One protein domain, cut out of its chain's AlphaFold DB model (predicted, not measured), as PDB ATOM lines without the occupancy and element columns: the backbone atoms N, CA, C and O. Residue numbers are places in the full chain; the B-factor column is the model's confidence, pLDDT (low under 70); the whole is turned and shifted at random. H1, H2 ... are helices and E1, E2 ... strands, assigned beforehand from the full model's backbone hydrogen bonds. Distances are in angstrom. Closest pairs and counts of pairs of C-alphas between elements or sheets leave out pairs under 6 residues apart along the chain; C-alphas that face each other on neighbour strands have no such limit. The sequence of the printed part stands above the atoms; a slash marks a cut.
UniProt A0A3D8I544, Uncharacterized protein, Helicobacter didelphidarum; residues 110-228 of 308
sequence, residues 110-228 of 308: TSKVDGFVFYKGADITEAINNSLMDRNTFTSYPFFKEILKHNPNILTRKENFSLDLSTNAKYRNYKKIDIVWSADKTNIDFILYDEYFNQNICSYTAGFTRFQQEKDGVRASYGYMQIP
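Overview. This is residues 110 to 228 of the 308 residues of an uncharacterized protein of Helicobacter didelphidarum (UniProt A0A3D8I544). Look first for one twisted sheet of seven strands, a wall whose long strands E4 to E7 run along the longest axis of the domain, with H1 crossing over E7 and E6 on one face and H2 on that same face towards the E4 end. These make two layers, helices on one face of a sheet, while the small helix H3 only grazes the sheet, and the short hairpin E1 and E2 extends the sheet beyond E7. The printed part has 119 residues with three named helices and seven named strands, in the chain order E1 E2 H1 H2 H3 E3 E4 E5 E6 E7; across the sheet the order is E1 E2 E7 E6 E5 E4 E3, all antiparallel. The class is mixed, helices and strands, and the whole is compact and rounded, with a radius of gyration of the C-alphas of 14.4 A and spans of 42 by 31 by 30 A.

Along the chain. Find C-alpha 205 at (171.608, 170.862, 128.175), where E6 begins; it runs 26.1 A to residue 214. E7, residues 217 to 226, is 26.6 A long, bends by 69 degrees at residue 223 and ends with C-alpha 226 at (174.274, 168.578, 131.025). E5 is residues 187 to 194, 22.4 A; E4 is residues 174 to 181, 20.9 A; E3 is residues 161 to 164. E1, residues 110 to 112, begins with C-alpha 110 at (154.033, 158.002, 145.893), and E2 is residues 115 to 117. H1 is residues 124 to 131, 10.3 A; H2 is residues 143 to 150, 10.7 A; H3 is residues 153 to 156.

Arrangement. Start at the hairpin E6 and E7, where N 210 and O 221 are 2.8 A apart, within hydrogen-bond range. E3 to E7 form a meander, each strand the antiparallel neighbour of the one before: look at N 190 and O 209, 2.8 A, for E5 and E6, N 191 and O 178, 2.8 A, for E4 and E5, and N 163 and O 177, 2.8 A, for E3 and E4. On the other side of E7, N 220 and O 116 of E2 are 2.8 A apart, and N 112 of the edge strand E1 is 3.0 A from O 115. H1 is on the sheet at a height of 9.3 A, over E7 and only just over E6 with 3 C-alphas, and runs across the strands at 69 degrees to E7 on the local plane; its closest C-alphas to E6 are those of Ile 124 and Gln 213, 6.2 A. H2 is near H1 and E4. H2 and H3 are close but not clearly touching, closest at the C-alphas of Leu 148 and Ile 154, 6.7 A. In H1 and H2 every O i to N i+4 pair is within hydrogen-bond range; H3 is too short for one.

Size, cuts and confidence. The two C-alphas farthest apart, those of Gly 121 and Asn 200, are 43.2 A apart. The printed part has no cut, and the link from H1 to H2, 11 residues, is long. Expect low confidence, pLDDT under 70, at residues 110 to 122, 130 to 142, 168 to 170, 172 and 216; the mean of the printed part is 78.0.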
ATOM      1  N   THR A 110     153.876 157.086 144.760       43.38
ATOM      2  CA  THR A 110     154.033 158.002 145.893       43.38
ATOM      3  C   THR A 110     154.905 159.141 145.390       43.38
ATOM      4  O   THR A 110     156.093 158.902 145.142       43.38
ATOM      5  N   SER A 111     154.345 160.339 145.194       41.34
ATOM      6  CA  SER A 111     155.189 161.504 144.956       41.34
ATOM      7  C   SER A 111     156.136 161.619 146.149       41.34
ATOM      8  O   SER A 111     155.732 161.697 147.314       41.34
ATOM      9  N   LYS A 112     157.427 161.506 145.869       40.38
ATOM     10  CA  LYS A 112     158.452 162.033 146.758       40.38
ATOM     11  C   LYS A 112     158.930 163.329 146.129       40.38
ATOM     12  O   LYS A 112     158.766 163.536 144.932       40.38
ATOM     13  N   VAL A 113     159.504 164.188 146.959       38.00
ATOM     14  CA  VAL A 113     159.948 165.544 146.605       38.00
ATOM     15  C   VAL A 113     160.813 165.581 145.322       38.00
ATOM     16  O   VAL A 113     160.794 166.596 144.639       38.00
ATOM     17  N   ASP A 114     161.424 164.451 144.921       42.84
ATOM     18  CA  ASP A 114     162.295 164.314 143.741       42.84
ATOM     19  C   ASP A 114     161.855 163.251 142.694       42.84
ATOM     20  O   ASP A 114     162.692 162.740 141.945       42.84
ATOM     21  N   GLY A 115     160.574 162.853 142.633       50.09
ATOM     22  CA  GLY A 115     160.079 161.967 141.560       50.09
ATOM     23  C   GLY A 115     158.944 161.001 141.924       50.09
ATOM     24  O   GLY A 115     158.337 161.076 142.996       50.09
ATOM     25  N   PHE A 116     158.671 160.063 141.009       55.81
ATOM     26  CA  PHE A 116     157.590 159.072 141.096       55.81
ATOM     27  C   PHE A 116     158.155 157.669 141.393       55.81
ATOM     28  O   PHE A 116     159.148 157.263 140.790       55.81
ATOM     29  N   VAL A 117     157.545 156.910 142.313       51.56
ATOM     30  CA  VAL A 117     157.951 155.522 142.635       51.56
ATOM     31  C   VAL A 117     156.839 154.544 142.262       51.56
ATOM     32  O   VAL A 117     155.791 154.544 142.906       51.56
ATOM     33  N   PHE A 118     157.094 153.688 141.272       60.47
ATOM     34  CA  PHE A 118     156.183 152.622 140.855       60.47
ATOM     35  C   PHE A 118     156.087 151.529 141.921       60.47
ATOM     36  O   PHE A 118     157.012 151.312 142.706       60.47
ATOM     37  N   TYR A 119     154.952 150.833 141.946       57.66
ATOM     38  CA  TYR A 119     154.649 149.796 142.930       57.66
ATOM     39  C   TYR A 119     155.705 148.686 143.001       57.66
ATOM     40  O   TYR A 119     156.465 148.407 142.069       57.66
ATOM     41  N   LYS A 120     155.697 147.987 144.138       55.94
ATOM     42  CA  LYS A 120     156.631 146.903 144.424       55.94
ATOM     43  C   LYS A 120     156.541 145.780 143.395       55.94
ATOM     44  O   LYS A 120     155.480 145.186 143.219       55.94
ATOM     45  N   GLY A 121     157.678 145.480 142.765       60.22
ATOM     46  CA  GLY A 121     157.792 144.459 141.723       60.22
ATOM     47  C   GLY A 121     157.402 144.932 140.321       60.22
ATOM     48  O   GLY A 121     157.216 144.083 139.461       60.22
ATOM     49  N   ALA A 122     157.239 146.240 140.085       69.88
ATOM     50  CA  ALA A 122     157.225 146.783 138.727       69.88
ATOM     51  C   ALA A 122     158.619 146.675 138.099       69.88
ATOM     52  O   ALA A 122     159.623 146.987 138.758       69.88
ATOM     53  N   ASP A 123     158.671 146.299 136.826       79.75
ATOM     54  CA  ASP A 123     159.858 146.508 136.002       79.75
ATOM     55  C   ASP A 123     159.774 147.823 135.209       79.75
ATOM     56  O   ASP A 123     158.738 148.492 135.166       79.75
ATOM     57  N   ILE A 124     160.891 148.231 134.602       82.75
ATOM     58  CA  ILE A 124     160.978 149.473 133.818       82.75
ATOM     59  C   ILE A 124     160.000 149.494 132.633       82.75
ATOM     60  O   ILE A 124     159.441 150.548 132.338       82.75
ATOM     61  N   THR A 125     159.791 148.371 131.945       81.19
ATOM     62  CA  THR A 125     158.898 148.301 130.778       81.19
ATOM     63  C   THR A 125     157.459 148.551 131.204       81.19
ATOM     64  O   THR A 125     156.749 149.350 130.594       81.19
ATOM     65  N   GLU A 126     157.048 147.903 132.288       74.06
ATOM     66  CA  GLU A 126     155.745 148.070 132.909       74.06
ATOM     67  C   GLU A 126     155.549 149.500 133.428       74.06
ATOM     68  O   GLU A 126     154.530 150.130 133.147       74.06
ATOM     69  N   ALA A 127     156.551 150.050 134.121       76.75
ATOM     70  CA  ALA A 127     156.540 151.430 134.590       76.75
ATOM     71  C   ALA A 127     156.355 152.424 133.431       76.75
ATOM     72  O   ALA A 127     155.473 153.275 133.496       76.75
ATOM     73  N   ILE A 128     157.111 152.270 132.339       78.31
ATOM     74  CA  ILE A 128     156.988 153.114 131.143       78.31
ATOM     75  C   ILE A 128     155.600 152.975 130.521       78.31
ATOM     76  O   ILE A 128     154.951 153.986 130.262       78.31
ATOM     77  N   ASN A 129     155.110 151.753 130.307       72.31
ATOM     78  CA  ASN A 129     153.787 151.530 129.720       72.31
ATOM     79  C   ASN A 129     152.671 152.165 130.559       72.31
ATOM     80  O   ASN A 129     151.770 152.794 130.000       72.31
ATOM     81  N   ASN A 130     152.765 152.074 131.885       66.56
ATOM     82  CA  ASN A 130     151.833 152.721 132.802       66.56
ATOM     83  C   ASN A 130     151.946 154.247 132.758       66.56
ATOM     84  O   ASN A 130     150.928 154.933 132.681       66.56
ATOM     85  N   SER A 131     153.160 154.800 132.723       64.62
ATOM     86  CA  SER A 131     153.356 156.248 132.601       64.62
ATOM     87  C   SER A 131     152.892 156.810 131.261       64.62
ATOM     88  O   SER A 131     152.447 157.946 131.216       64.62
ATOM     89  N   LEU A 132     152.941 156.040 130.170       56.28
ATOM     90  CA  LEU A 132     152.398 156.446 128.864       56.28
ATOM     91  C   LEU A 132     150.858 156.456 128.824       56.28
ATOM     92  O   LEU A 132     150.268 156.982 127.870       56.28
ATOM     93  N   MET A 133     150.204 155.825 129.803       47.16
ATOM     94  CA  MET A 133     148.755 155.896 130.013       47.16
ATOM     95  C   MET A 133     148.374 157.030 130.969       47.16
ATOM     96  O   MET A 133     147.253 157.536 130.885       47.16
ATOM     97  N   ASP A 134     149.307 157.454 131.821       48.44
ATOM     98  CA  ASP A 134     149.160 158.616 132.682       48.44
ATOM     99  C   ASP A 134     149.342 159.908 131.873       48.44
ATOM    100  O   ASP A 134     150.408 160.212 131.328       48.44
ATOM    101  N   ARG A 135     148.263 160.694 131.797       42.47
ATOM    102  CA  ARG A 135     148.312 161.993 131.140       42.47
ATOM    103  C   ARG A 135     149.255 162.943 131.862       42.47
ATOM    104  O   ARG A 135     149.782 163.767 131.155       42.47
ATOM    105  N   ASN A 136     149.499 162.827 133.168       45.31
ATOM    106  CA  ASN A 136     150.232 163.790 133.999       45.31
ATOM    107  C   ASN A 136     151.731 163.483 134.181       45.31
ATOM    108  O   ASN A 136     152.511 164.409 134.400       45.31
ATOM    109  N   THR A 137     152.153 162.220 134.061       49.62
ATOM    110  CA  THR A 137     153.580 161.838 134.162       49.62
ATOM    111  C   THR A 137     154.327 161.996 132.832       49.62
ATOM    112  O   THR A 137     155.514 162.314 132.818       49.62
ATOM    113  N   PHE A 138     153.635 161.819 131.701       51.22
ATOM    114  CA  PHE A 138     154.188 161.995 130.347       51.22
ATOM    115  C   PHE A 138     153.511 163.119 129.544       51.22
ATOM    116  O   PHE A 138     153.736 163.213 128.333       51.22
ATOM    117  N   THR A 139     152.700 163.976 130.185       40.44
ATOM    118  CA  THR A 139     151.911 165.073 129.569       40.44
ATOM    119  C   THR A 139     152.699 165.900 128.570       40.44
ATOM    120  O   THR A 139     152.128 166.459 127.639       40.44
ATOM    121  N   SER A 140     154.007 166.010 128.762       46.78
ATOM    122  CA  SER A 140     154.866 166.842 127.944       46.78
ATOM    123  C   SER A 140     155.214 166.237 126.576       46.78
ATOM    124  O   SER A 140     155.512 167.009 125.666       46.78
ATOM    125  N   TYR A 141     155.124 164.915 126.352       59.25
ATOM    126  CA  TYR A 141     155.741 164.306 125.157       59.25
ATOM    127  C   TYR A 141     154.921 163.180 124.491       59.25
ATOM    128  O   TYR A 141     155.345 162.019 124.461       59.25
ATOM    129  N   PRO A 142     153.777 163.501 123.850       58.25
ATOM    130  CA  PRO A 142     152.907 162.527 123.173       58.25
ATOM    131  C   PRO A 142     153.591 161.686 122.075       58.25
ATOM    132  O   PRO A 142     153.036 160.680 121.635       58.25
ATOM    133  N   PHE A 143     154.790 162.058 121.618       71.06
ATOM    134  CA  PHE A 143     155.530 161.324 120.590       71.06
ATOM    135  C   PHE A 143     156.305 160.107 121.116       71.06
ATOM    136  O   PHE A 143     156.537 159.192 120.330       71.06
ATOM    137  N   PHE A 144     156.671 160.024 122.405       77.75
ATOM    138  CA  PHE A 144     157.409 158.851 122.909       77.75
ATOM    139  C   PHE A 144     156.585 157.570 122.808       77.75
ATOM    140  O   PHE A 144     157.113 156.527 122.431       77.75
ATOM    141  N   LYS A 145     155.270 157.666 123.030       75.62
ATOM    142  CA  LYS A 145     154.337 156.557 122.808       75.62
ATOM    143  C   LYS A 145     154.392 156.039 121.370       75.62
ATOM    144  O   LYS A 145     154.454 154.833 121.150       75.62
ATOM    145  N   GLU A 146     154.395 156.945 120.394       78.88
ATOM    146  CA  GLU A 146     154.495 156.579 118.979       78.88
ATOM    147  C   GLU A 146     155.875 156.006 118.637       78.88
ATOM    148  O   GLU A 146     155.951 155.015 117.914       78.88
ATOM    149  N   ILE A 147     156.960 156.565 119.183       85.62
ATOM    150  CA  ILE A 147     158.318 156.037 118.984       85.62
ATOM    151  C   ILE A 147     158.410 154.604 119.501       85.62
ATOM    152  O   ILE A 147     158.833 153.724 118.755       85.62
ATOM    153  N   LEU A 148     157.967 154.349 120.733       85.69
ATOM    154  CA  LEU A 148     158.021 153.022 121.349       85.69
ATOM    155  C   LEU A 148     157.140 152.009 120.607       85.69
ATOM    156  O   LEU A 148     157.547 150.867 120.417       85.69
ATOM    157  N   LYS A 149     155.977 152.440 120.103       83.62
ATOM    158  CA  LYS A 149     155.098 151.603 119.274       83.62
ATOM    159  C   LYS A 149     155.758 151.172 117.960       83.62
ATOM    160  O   LYS A 149     155.590 150.028 117.547       83.62
ATOM    161  N   HIS A 150     156.486 152.069 117.296       87.44
ATOM    162  CA  HIS A 150     157.157 151.770 116.024       87.44
ATOM    163  C   HIS A 150     158.550 151.145 116.203       87.44
ATOM    164  O   HIS A 150     159.102 150.616 115.243       87.44
ATOM    165  N   ASN A 151     159.108 151.178 117.418       89.19
ATOM    166  CA  ASN A 151     160.443 150.677 117.742       89.19
ATOM    167  C   ASN A 151     160.392 149.791 119.005       89.19
ATOM    168  O   ASN A 151     160.950 150.152 120.044       89.19
ATOM    169  N   PRO A 152     159.739 148.614 118.944       86.88
ATOM    170  CA  PRO A 152     159.503 147.772 120.122       86.88
ATOM    171  C   PRO A 152     160.797 147.268 120.782       86.88
ATOM    172  O   PRO A 152     160.828 147.033 121.990       86.88
ATOM    173  N   ASN A 153     161.885 147.154 120.012       91.12
ATOM    174  CA  ASN A 153     163.190 146.710 120.511       91.12
ATOM    175  C   ASN A 153     163.802 147.643 121.563       91.12
ATOM    176  O   ASN A 153     164.647 147.194 122.341       91.12
ATOM    177  N   ILE A 154     163.361 148.906 121.629       91.75
ATOM    178  CA  ILE A 154     163.812 149.851 122.657       91.75
ATOM    179  C   ILE A 154     163.561 149.273 124.048       91.75
ATOM    180  O   ILE A 154     164.443 149.335 124.895       91.75
ATOM    181  N   LEU A 155     162.395 148.664 124.282       88.38
ATOM    182  CA  LEU A 155     162.074 148.056 125.575       88.38
ATOM    183  C   LEU A 155     162.408 146.562 125.596       88.38
ATOM    184  O   LEU A 155     163.052 146.099 126.533       88.38
ATOM    185  N   THR A 156     162.050 145.808 124.548       86.62
ATOM    186  CA  THR A 156     162.186 144.337 124.564       86.62
ATOM    187  C   THR A 156     163.635 143.859 124.485       86.62
ATOM    188  O   THR A 156     163.989 142.862 125.110       86.62
ATOM    189  N   ARG A 157     164.493 144.569 123.743       89.06
ATOM    190  CA  ARG A 157     165.924 144.247 123.580       89.06
ATOM    191  C   ARG A 157     166.842 145.242 124.277       89.06
ATOM    192  O   ARG A 157     168.062 145.098 124.219       89.06
ATOM    193  N   LYS A 158     166.262 146.240 124.948       92.94
ATOM    194  CA  LYS A 158     166.980 147.337 125.599       92.94
ATOM    195  C   LYS A 158     167.963 148.047 124.655       92.94
ATOM    196  O   LYS A 158     169.108 148.339 125.032       92.94
ATOM    197  N   GLU A 159     167.526 148.253 123.413       94.19
ATOM    198  CA  GLU A 159     168.285 148.943 122.368       94.19
ATOM    199  C   GLU A 159     168.200 150.464 122.551       94.19
ATOM    200  O   GLU A 159     167.162 151.003 122.936       94.19
ATOM    201  N   ASN A 160     169.306 151.155 122.275       95.44
ATOM    202  CA  ASN A 160     169.322 152.616 122.254       95.44
ATOM    203  C   ASN A 160     168.698 153.116 120.948       95.44
ATOM    204  O   ASN A 160     168.836 152.482 119.902       95.44
ATOM    205  N   PHE A 161     168.063 154.280 120.998       94.94
ATOM    206  CA  PHE A 161     167.406 154.903 119.857       94.94
ATOM    207  C   PHE A 161     167.764 156.386 119.773       94.94
ATOM    208  O   PHE A 161     167.933 157.042 120.796       94.94
ATOM    209  N   SER A 162     167.862 156.906 118.552       93.50
ATOM    210  CA  SER A 162     168.136 158.315 118.264       93.50
ATOM    211  C   SER A 162     167.298 158.741 117.066       93.50
ATOM    212  O   SER A 162     167.271 158.047 116.048       93.50
ATOM    213  N   LEU A 163     166.660 159.904 117.157       89.69
ATOM    214  CA  LEU A 163     165.872 160.502 116.085       89.69
ATOM    215  C   LEU A 163     166.191 161.989 115.963       89.69
ATOM    216  O   LEU A 163     165.966 162.760 116.894       89.69
ATOM    217  N   ASP A 164     166.674 162.388 114.790       88.12
ATOM    218  CA  ASP A 164     166.824 163.793 114.420       88.12
ATOM    219  C   ASP A 164     165.452 164.369 114.028       88.12
ATOM    220  O   ASP A 164     164.720 163.793 113.219       88.12
ATOM    221  N   LEU A 165     165.090 165.491 114.645       83.00
ATOM    222  CA  LEU A 165     163.832 166.205 114.439       83.00
ATOM    223  C   LEU A 165     164.020 167.559 113.751       83.00
ATOM    224  O   LEU A 165     163.021 168.200 113.420       83.00
ATOM    225  N   SER A 166     165.260 167.972 113.477       73.38
ATOM    226  CA  SER A 166     165.598 169.294 112.936       73.38
ATOM    227  C   SER A 166     164.885 169.629 111.619       73.38
ATOM    228  O   SER A 166     164.604 170.794 111.341       73.38
ATOM    229  N   THR A 167     164.523 168.621 110.822       70.56
ATOM    230  CA  THR A 167     163.813 168.794 109.545       70.56
ATOM    231  C   THR A 167     162.296 168.596 109.642       70.56
ATOM    232  O   THR A 167     161.595 168.699 108.632       70.56
ATOM    233  N   ASN A 168     161.750 168.280 110.821       69.88
ATOM    234  CA  ASN A 168     160.346 167.911 110.968       69.88
ATOM    235  C   ASN A 168     159.474 169.111 111.363       69.88
ATOM    236  O   ASN A 168     159.421 169.526 112.520       69.88
ATOM    237  N   ALA A 169     158.688 169.614 110.406       63.66
ATOM    238  CA  ALA A 169     157.803 170.762 110.607       63.66
ATOM    239  C   ALA A 169     156.752 170.580 111.720       63.66
ATOM    240  O   ALA A 169     156.207 171.578 112.189       63.66
ATOM    241  N   LYS A 170     156.460 169.339 112.136       67.75
ATOM    242  CA  LYS A 170     155.530 169.026 113.230       67.75
ATOM    243  C   LYS A 170     156.156 169.209 114.621       67.75
ATOM    244  O   LYS A 170     155.419 169.386 115.583       67.75
ATOM    245  N   TYR A 171     157.485 169.186 114.728       71.44
ATOM    246  CA  TYR A 171     158.226 169.187 115.996       71.44
ATOM    247  C   TYR A 171     159.282 170.297 116.046       71.44
ATOM    248  O   TYR A 171     160.373 170.084 116.556       71.44
ATOM    249  N   ARG A 172     158.958 171.488 115.521       69.62
ATOM    250  CA  ARG A 172     159.911 172.607 115.352       69.62
ATOM    251  C   ARG A 172     160.655 173.015 116.626       69.62
ATOM    252  O   ARG A 172     161.780 173.476 116.524       69.62
ATOM    253  N   ASN A 173     160.048 172.806 117.791       81.06
ATOM    254  CA  ASN A 173     160.629 173.178 119.081       81.06
ATOM    255  C   ASN A 173     161.688 172.171 119.574       81.06
ATOM    256  O   ASN A 173     162.225 172.341 120.664       81.06
ATOM    257  N   TYR A 174     161.959 171.104 118.814       84.31
ATOM    258  CA  TYR A 174     162.877 170.036 119.194       84.31
ATOM    259  C   TYR A 174     163.851 169.725 118.059       84.31
ATOM    260  O   TYR A 174     163.455 169.565 116.905       84.31
ATOM    261  N   LYS A 175     165.135 169.592 118.396       87.19
ATOM    262  CA  LYS A 175     166.195 169.211 117.454       87.19
ATOM    263  C   LYS A 175     166.384 167.709 117.361       87.19
ATOM    264  O   LYS A 175     166.631 167.198 116.276       87.19
ATOM    265  N   LYS A 176     166.308 167.002 118.487       89.81
ATOM    266  CA  LYS A 176     166.666 165.584 118.565       89.81
ATOM    267  C   LYS A 176     165.960 164.911 119.735       89.81
ATOM    268  O   LYS A 176     165.635 165.554 120.732       89.81
ATOM    269  N   ILE A 177     165.765 163.606 119.618       89.62
ATOM    270  CA  ILE A 177     165.385 162.708 120.705       89.62
ATOM    271  C   ILE A 177     166.419 161.596 120.796       89.62
ATOM    272  O   ILE A 177     166.713 160.977 119.776       89.62
ATOM    273  N   ASP A 178     166.865 161.284 122.009       92.81
ATOM    274  CA  ASP A 178     167.564 160.037 122.306       92.81
ATOM    275  C   ASP A 178     166.793 159.225 123.352       92.81
ATOM    276  O   ASP A 178     166.161 159.771 124.254       92.81
ATOM    277  N   ILE A 179     166.844 157.902 123.231       93.44
ATOM    278  CA  ILE A 179     166.383 156.966 124.255       93.44
ATOM    279  C   ILE A 179     167.543 156.023 124.541       93.44
ATOM    280  O   ILE A 179     167.949 155.248 123.672       93.44
ATOM    281  N   VAL A 180     168.118 156.126 125.734       94.88
ATOM    282  CA  VAL A 180     169.414 155.523 126.051       94.88
ATOM    283  C   VAL A 180     169.293 154.658 127.286       94.88
ATOM    284  O   VAL A 180     168.955 155.127 128.367       94.88
ATOM    285  N   TRP A 181     169.627 153.384 127.142       95.81
ATOM    286  CA  TRP A 181     169.847 152.509 128.278       95.81
ATOM    287  C   TRP A 181     171.251 152.697 128.837       95.81
ATOM    288  O   TRP A 181     172.239 152.694 128.098       95.81
ATOM    289  N   SER A 182     171.339 152.742 130.163       95.06
ATOM    290  CA  SER A 182     172.592 152.540 130.896       95.06
ATOM    291  C   SER A 182     173.307 151.254 130.484       95.06
ATOM    292  O   SER A 182     172.692 150.270 130.061       95.06
ATOM    293  N   ALA A 183     174.631 151.241 130.645       92.31
ATOM    294  CA  ALA A 183     175.465 150.091 130.304       92.31
ATOM    295  C   ALA A 183     175.064 148.818 131.075       92.31
ATOM    296  O   ALA A 183     175.053 147.732 130.502       92.31
ATOM    297  N   ASP A 184     174.684 148.963 132.346       93.00
ATOM    298  CA  ASP A 184     174.228 147.871 133.213       93.00
ATOM    299  C   ASP A 184     172.736 147.531 133.041       93.00
ATOM    300  O   ASP A 184     172.232 146.604 133.676       93.00
ATOM    301  N   LYS A 185     172.029 148.253 132.160       91.69
ATOM    302  CA  LYS A 185     170.612 148.049 131.839       91.69
ATOM    303  C   LYS A 185     169.676 148.191 133.045       91.69
ATOM    304  O   LYS A 185     168.575 147.627 133.022       91.69
ATOM    305  N   THR A 186     170.099 148.947 134.062       91.38
ATOM    306  CA  THR A 186     169.318 149.233 135.278       91.38
ATOM    307  C   THR A 186     168.499 150.512 135.175       91.38
ATOM    308  O   THR A 186     167.623 150.747 135.999       91.38
ATOM    309  N   ASN A 187     168.765 151.351 134.179       93.19
ATOM    310  CA  ASN A 187     167.993 152.554 133.898       93.19
ATOM    311  C   ASN A 187     167.948 152.880 132.400       93.19
ATOM    312  O   ASN A 187     168.836 152.474 131.640       93.19
ATOM    313  N   ILE A 188     166.910 153.614 132.015       93.69
ATOM    314  CA  ILE A 188     166.676 154.157 130.677       93.69
ATOM    315  C   ILE A 188     166.354 155.645 130.785       93.69
ATOM    316  O   ILE A 188     165.520 156.047 131.599       93.69
ATOM    317  N   ASP A 189     166.998 156.429 129.930       92.19
ATOM    318  CA  ASP A 189     166.814 157.866 129.802       92.19
ATOM    319  C   ASP A 189     166.100 158.190 128.498       92.19
ATOM    320  O   ASP A 189     166.528 157.778 127.423       92.19
ATOM    321  N   PHE A 190     165.030 158.964 128.600       90.62
ATOM    322  CA  PHE A 190     164.374 159.635 127.489       90.62
ATOM    323  C   PHE A 190     164.890 161.068 127.459       90.62
ATOM    324  O   PHE A 190     164.564 161.850 128.348       90.62
ATOM    325  N   ILE A 191     165.713 161.396 126.470       91.19
ATOM    326  CA  ILE A 191     166.433 162.665 126.373       91.19
ATOM    327  C   ILE A 191     165.854 163.465 125.214       91.19
ATOM    328  O   ILE A 191     165.713 162.965 124.094       91.19
ATOM    329  N   LEU A 192     165.529 164.721 125.486       89.12
ATOM    330  CA  LEU A 192     164.921 165.626 124.535       89.12
ATOM    331  C   LEU A 192     165.751 166.892 124.394       89.12
ATOM    332  O   LEU A 192     165.919 167.670 125.334       89.12
ATOM    333  N   TYR A 193     166.225 167.096 123.175       91.19
ATOM    334  CA  TYR A 193     167.020 168.244 122.791       91.19
ATOM    335  C   TYR A 193     166.080 169.274 122.170       91.19
ATOM    336  O   TYR A 193     165.495 169.020 121.111       91.19
ATOM    337  N   ASP A 194     165.898 170.407 122.839       87.69
ATOM    338  CA  ASP A 194     165.032 171.483 122.360       87.69
ATOM    339  C   ASP A 194     165.670 172.278 121.203       87.69
ATOM    340  O   ASP A 194     166.762 171.973 120.713       87.69
ATOM    341  N   GLU A 195     164.960 173.287 120.704       85.94
ATOM    342  CA  GLU A 195     165.461 174.179 119.655       85.94
ATOM    343  C   GLU A 195     166.655 175.045 120.098       85.94
ATOM    344  O   GLU A 195     167.453 175.486 119.257       85.94
ATOM    345  N   TYR A 196     166.811 175.251 121.408       85.94
ATOM    346  CA  TYR A 196     167.884 176.023 122.032       85.94
ATOM    347  C   TYR A 196     169.151 175.203 122.279       85.94
ATOM    348  O   TYR A 196     170.235 175.778 122.433       85.94
ATOM    349  N   PHE A 197     169.052 173.874 122.210       88.25
ATOM    350  CA  PHE A 197     170.178 172.971 122.367       88.25
ATOM    351  C   PHE A 197     171.319 173.342 121.418       88.25
ATOM    352  O   PHE A 197     171.136 173.411 120.193       88.25
ATOM    353  N   ASN A 198     172.508 173.562 121.984       87.94
ATOM    354  CA  ASN A 198     173.735 173.893 121.256       87.94
ATOM    355  C   ASN A 198     173.619 175.160 120.374       87.94
ATOM    356  O   ASN A 198     174.280 175.259 119.341       87.94
ATOM    357  N   GLN A 199     172.738 176.107 120.722       86.81
ATOM    358  CA  GLN A 199     172.727 177.444 120.112       86.81
ATOM    359  C   GLN A 199     173.955 178.260 120.525       86.81
ATOM    360  O   GLN A 199     174.507 178.983 119.703       86.81
ATOM    361  N   ASN A 200     174.401 178.107 121.771       88.75
ATOM    362  CA  ASN A 200     175.690 178.595 122.238       88.75
ATOM    363  C   ASN A 200     176.374 177.520 123.089       88.75
ATOM    364  O   ASN A 200     175.814 176.452 123.352       88.75
ATOM    365  N   ILE A 201     177.607 177.805 123.506       91.00
ATOM    366  CA  ILE A 201     178.390 176.858 124.292       91.00
ATOM    367  C   ILE A 201     177.734 176.551 125.641       91.00
ATOM    368  O   ILE A 201     177.920 175.452 126.117       91.00
ATOM    369  N   CYS A 202     176.920 177.429 126.226       90.50
ATOM    370  CA  CYS A 202     176.271 177.221 127.523       90.50
ATOM    371  C   CYS A 202     174.865 176.615 127.447       90.50
ATOM    372  O   CYS A 202     174.327 176.205 128.471       90.50
ATOM    373  N   SER A 203     174.288 176.473 126.251       88.69
ATOM    374  CA  SER A 203     172.978 175.846 126.037       88.69
ATOM    375  C   SER A 203     173.081 174.364 125.651       88.69
ATOM    376  O   SER A 203     172.286 173.840 124.871       88.69
ATOM    377  N   TYR A 204     174.084 173.661 126.179       90.25
ATOM    378  CA  TYR A 204     174.337 172.247 125.887       90.25
ATOM    379  C   TYR A 204     173.711 171.314 126.937       90.25
ATOM    380  O   TYR A 204     174.313 170.364 127.447       90.25
ATOM    381  N   THR A 205     172.461 171.617 127.262       89.62
ATOM    382  CA  THR A 205     171.608 170.862 128.175       89.62
ATOM    383  C   THR A 205     170.459 170.226 127.406       89.62
ATOM    384  O   THR A 205     170.063 170.691 126.340       89.62
ATOM    385  N   ALA A 206     169.917 169.142 127.939       90.75
ATOM    386  CA  ALA A 206     168.722 168.511 127.398       90.75
ATOM    387  C   ALA A 206     167.744 168.206 128.528       90.75
ATOM    388  O   ALA A 206     168.155 167.904 129.653       90.75
ATOM    389  N   GLY A 207     166.449 168.264 128.224       87.94
ATOM    390  CA  GLY A 207     165.438 167.723 129.121       87.94
ATOM    391  C   GLY A 207     165.575 166.205 129.171       87.94
ATOM    392  O   GLY A 207     165.834 165.577 128.142       87.94
ATOM    393  N   PHE A 208     165.407 165.603 130.342       87.75
ATOM    394  CA  PHE A 208     165.407 164.151 130.467       87.75
ATOM    395  C   PHE A 208     164.296 163.652 131.384       87.75
ATOM    396  O   PHE A 208     163.912 164.316 132.349       87.75
ATOM    397  N   THR A 209     163.855 162.430 131.105       85.12
ATOM    398  CA  THR A 209     163.093 161.588 132.026       85.12
ATOM    399  C   THR A 209     163.803 160.248 132.143       85.12
ATOM    400  O   THR A 209     163.999 159.555 131.148       85.12
ATOM    401  N   ARG A 210     164.182 159.870 133.359       88.31
ATOM    402  CA  ARG A 210     164.869 158.618 133.682       88.31
ATOM    403  C   ARG A 210     163.929 157.673 134.400       88.31
ATOM    404  O   ARG A 210     163.337 158.071 135.396       88.31
ATOM    405  N   PHE A 211     163.894 156.415 133.973       87.25
ATOM    406  CA  PHE A 211     163.308 155.304 134.722       87.25
ATOM    407  C   PHE A 211     164.435 154.411 135.223       87.25
ATOM    408  O   PHE A 211     165.199 153.867 134.427       87.25
ATOM    409  N   GLN A 212     164.551 154.260 136.539       89.44
ATOM    410  CA  GLN A 212     165.590 153.476 137.194       89.44
ATOM    411  C   GLN A 212     164.978 152.320 137.976       89.44
ATOM    412  O   GLN A 212     164.134 152.524 138.844       89.44
ATOM    413  N   GLN A 213     165.443 151.107 137.698       87.81
ATOM    414  CA  GLN A 213     165.092 149.922 138.460       87.81
ATOM    415  C   GLN A 213     165.722 150.014 139.853       87.81
ATOM    416  O   GLN A 213     166.941 150.099 140.001       87.81
ATOM    417  N   GLU A 214     164.883 149.959 140.879       83.38
ATOM    418  CA  GLU A 214     165.273 149.827 142.277       83.38
ATOM    419  C   GLU A 214     164.856 148.450 142.821       83.38
ATOM    420  O   GLU A 214     164.117 147.688 142.192       83.38
ATOM    421  N   LYS A 215     165.330 148.116 144.027       76.88
ATOM    422  CA  LYS A 215     165.048 146.831 144.690       76.88
ATOM    423  C   LYS A 215     163.549 146.557 144.863       76.88
ATOM    424  O   LYS A 215     163.125 145.406 144.819       76.88
ATOM    425  N   ASP A 216     162.774 147.606 145.114       69.69
ATOM    426  CA  ASP A 216     161.353 147.529 145.451       69.69
ATOM    427  C   ASP A 216     160.463 148.193 144.386       69.69
ATOM    428  O   ASP A 216     159.356 148.595 144.714       69.69
ATOM    429  N   GLY A 217     160.910 148.304 143.129       74.06
ATOM    430  CA  GLY A 217     160.115 148.880 142.036       74.06
ATOM    431  C   GLY A 217     160.954 149.728 141.089       74.06
ATOM    432  O   GLY A 217     162.149 149.494 140.935       74.06
ATOM    433  N   VAL A 218     160.336 150.726 140.467       78.12
ATOM    434  CA  VAL A 218     161.015 151.667 139.566       78.12
ATOM    435  C   VAL A 218     160.897 153.070 140.140       78.12
ATOM    436  O   VAL A 218     159.851 153.445 140.663       78.12
ATOM    437  N   ARG A 219     161.960 153.862 140.035       80.62
ATOM    438  CA  ARG A 219     161.935 155.300 140.292       80.62
ATOM    439  C   ARG A 219     161.976 156.046 138.967       80.62
ATOM    440  O   ARG A 219     162.891 155.820 138.179       80.62
ATOM    441  N   ALA A 220     161.031 156.953 138.746       77.94
ATOM    442  CA  ALA A 220     161.117 157.946 137.688       77.94
ATOM    443  C   ALA A 220     161.581 159.297 138.240       77.94
ATOM    444  O   ALA A 220     161.053 159.786 139.238       77.94
ATOM    445  N   SER A 221     162.553 159.899 137.565       79.12
ATOM    446  CA  SER A 221     163.061 161.248 137.833       79.12
ATOM    447  C   SER A 221     163.118 162.035 136.531       79.12
ATOM    448  O   SER A 221     163.352 161.446 135.478       79.12
ATOM    449  N   TYR A 222     162.955 163.349 136.591       82.12
ATOM    450  CA  TYR A 222     163.003 164.222 135.422       82.12
ATOM    451  C   TYR A 222     163.765 165.505 135.742       82.12
ATOM    452  O   TYR A 222     163.968 165.843 136.907       82.12
ATOM    453  N   GLY A 223     164.177 166.226 134.708       82.06
ATOM    454  CA  GLY A 223     164.832 167.517 134.859       82.06
ATOM    455  C   GLY A 223     165.634 167.885 133.627       82.06
ATOM    456  O   GLY A 223     165.327 167.453 132.517       82.06
ATOM    457  N   TYR A 224     166.687 168.661 133.845       84.81
ATOM    458  CA  TYR A 224     167.675 168.984 132.827       84.81
ATOM    459  C   TYR A 224     168.976 168.259 133.138       84.81
ATOM    460  O   TYR A 224     169.382 168.161 134.296       84.81
ATOM    461  N   MET A 225     169.632 167.750 132.103       86.75
ATOM    462  CA  MET A 225     170.961 167.168 132.209       86.75
ATOM    463  C   MET A 225     171.942 167.929 131.329       86.75
ATOM    464  O   MET A 225     171.615 168.309 130.203       86.75
ATOM    465  N   GLN A 226     173.159 168.112 131.835       87.88
ATOM    466  CA  GLN A 226     174.274 168.578 131.025       87.88
ATOM    467  C   GLN A 226     174.710 167.447 130.098       87.88
ATOM    468  O   GLN A 226     174.974 166.328 130.551       87.88
ATOM    469  N   ILE A 227     174.806 167.734 128.806       91.19
ATOM    470  CA  ILE A 227     175.337 166.781 127.839       91.19
ATOM    471  C   ILE A 227     176.861 166.983 127.778       91.19
ATOM    472  O   ILE A 227     177.326 168.117 127.764       91.19
ATOM    473  N   PRO A 228     177.696 165.932 127.795       91.06
ATOM    474  CA  PRO A 228     179.135 166.107 127.596       91.06
ATOM    475  C   PRO A 228     179.442 166.542 126.157       91.06
ATOM    476  O   PRO A 228     178.961 165.913 125.214       91.06
TER     477      PRO A 228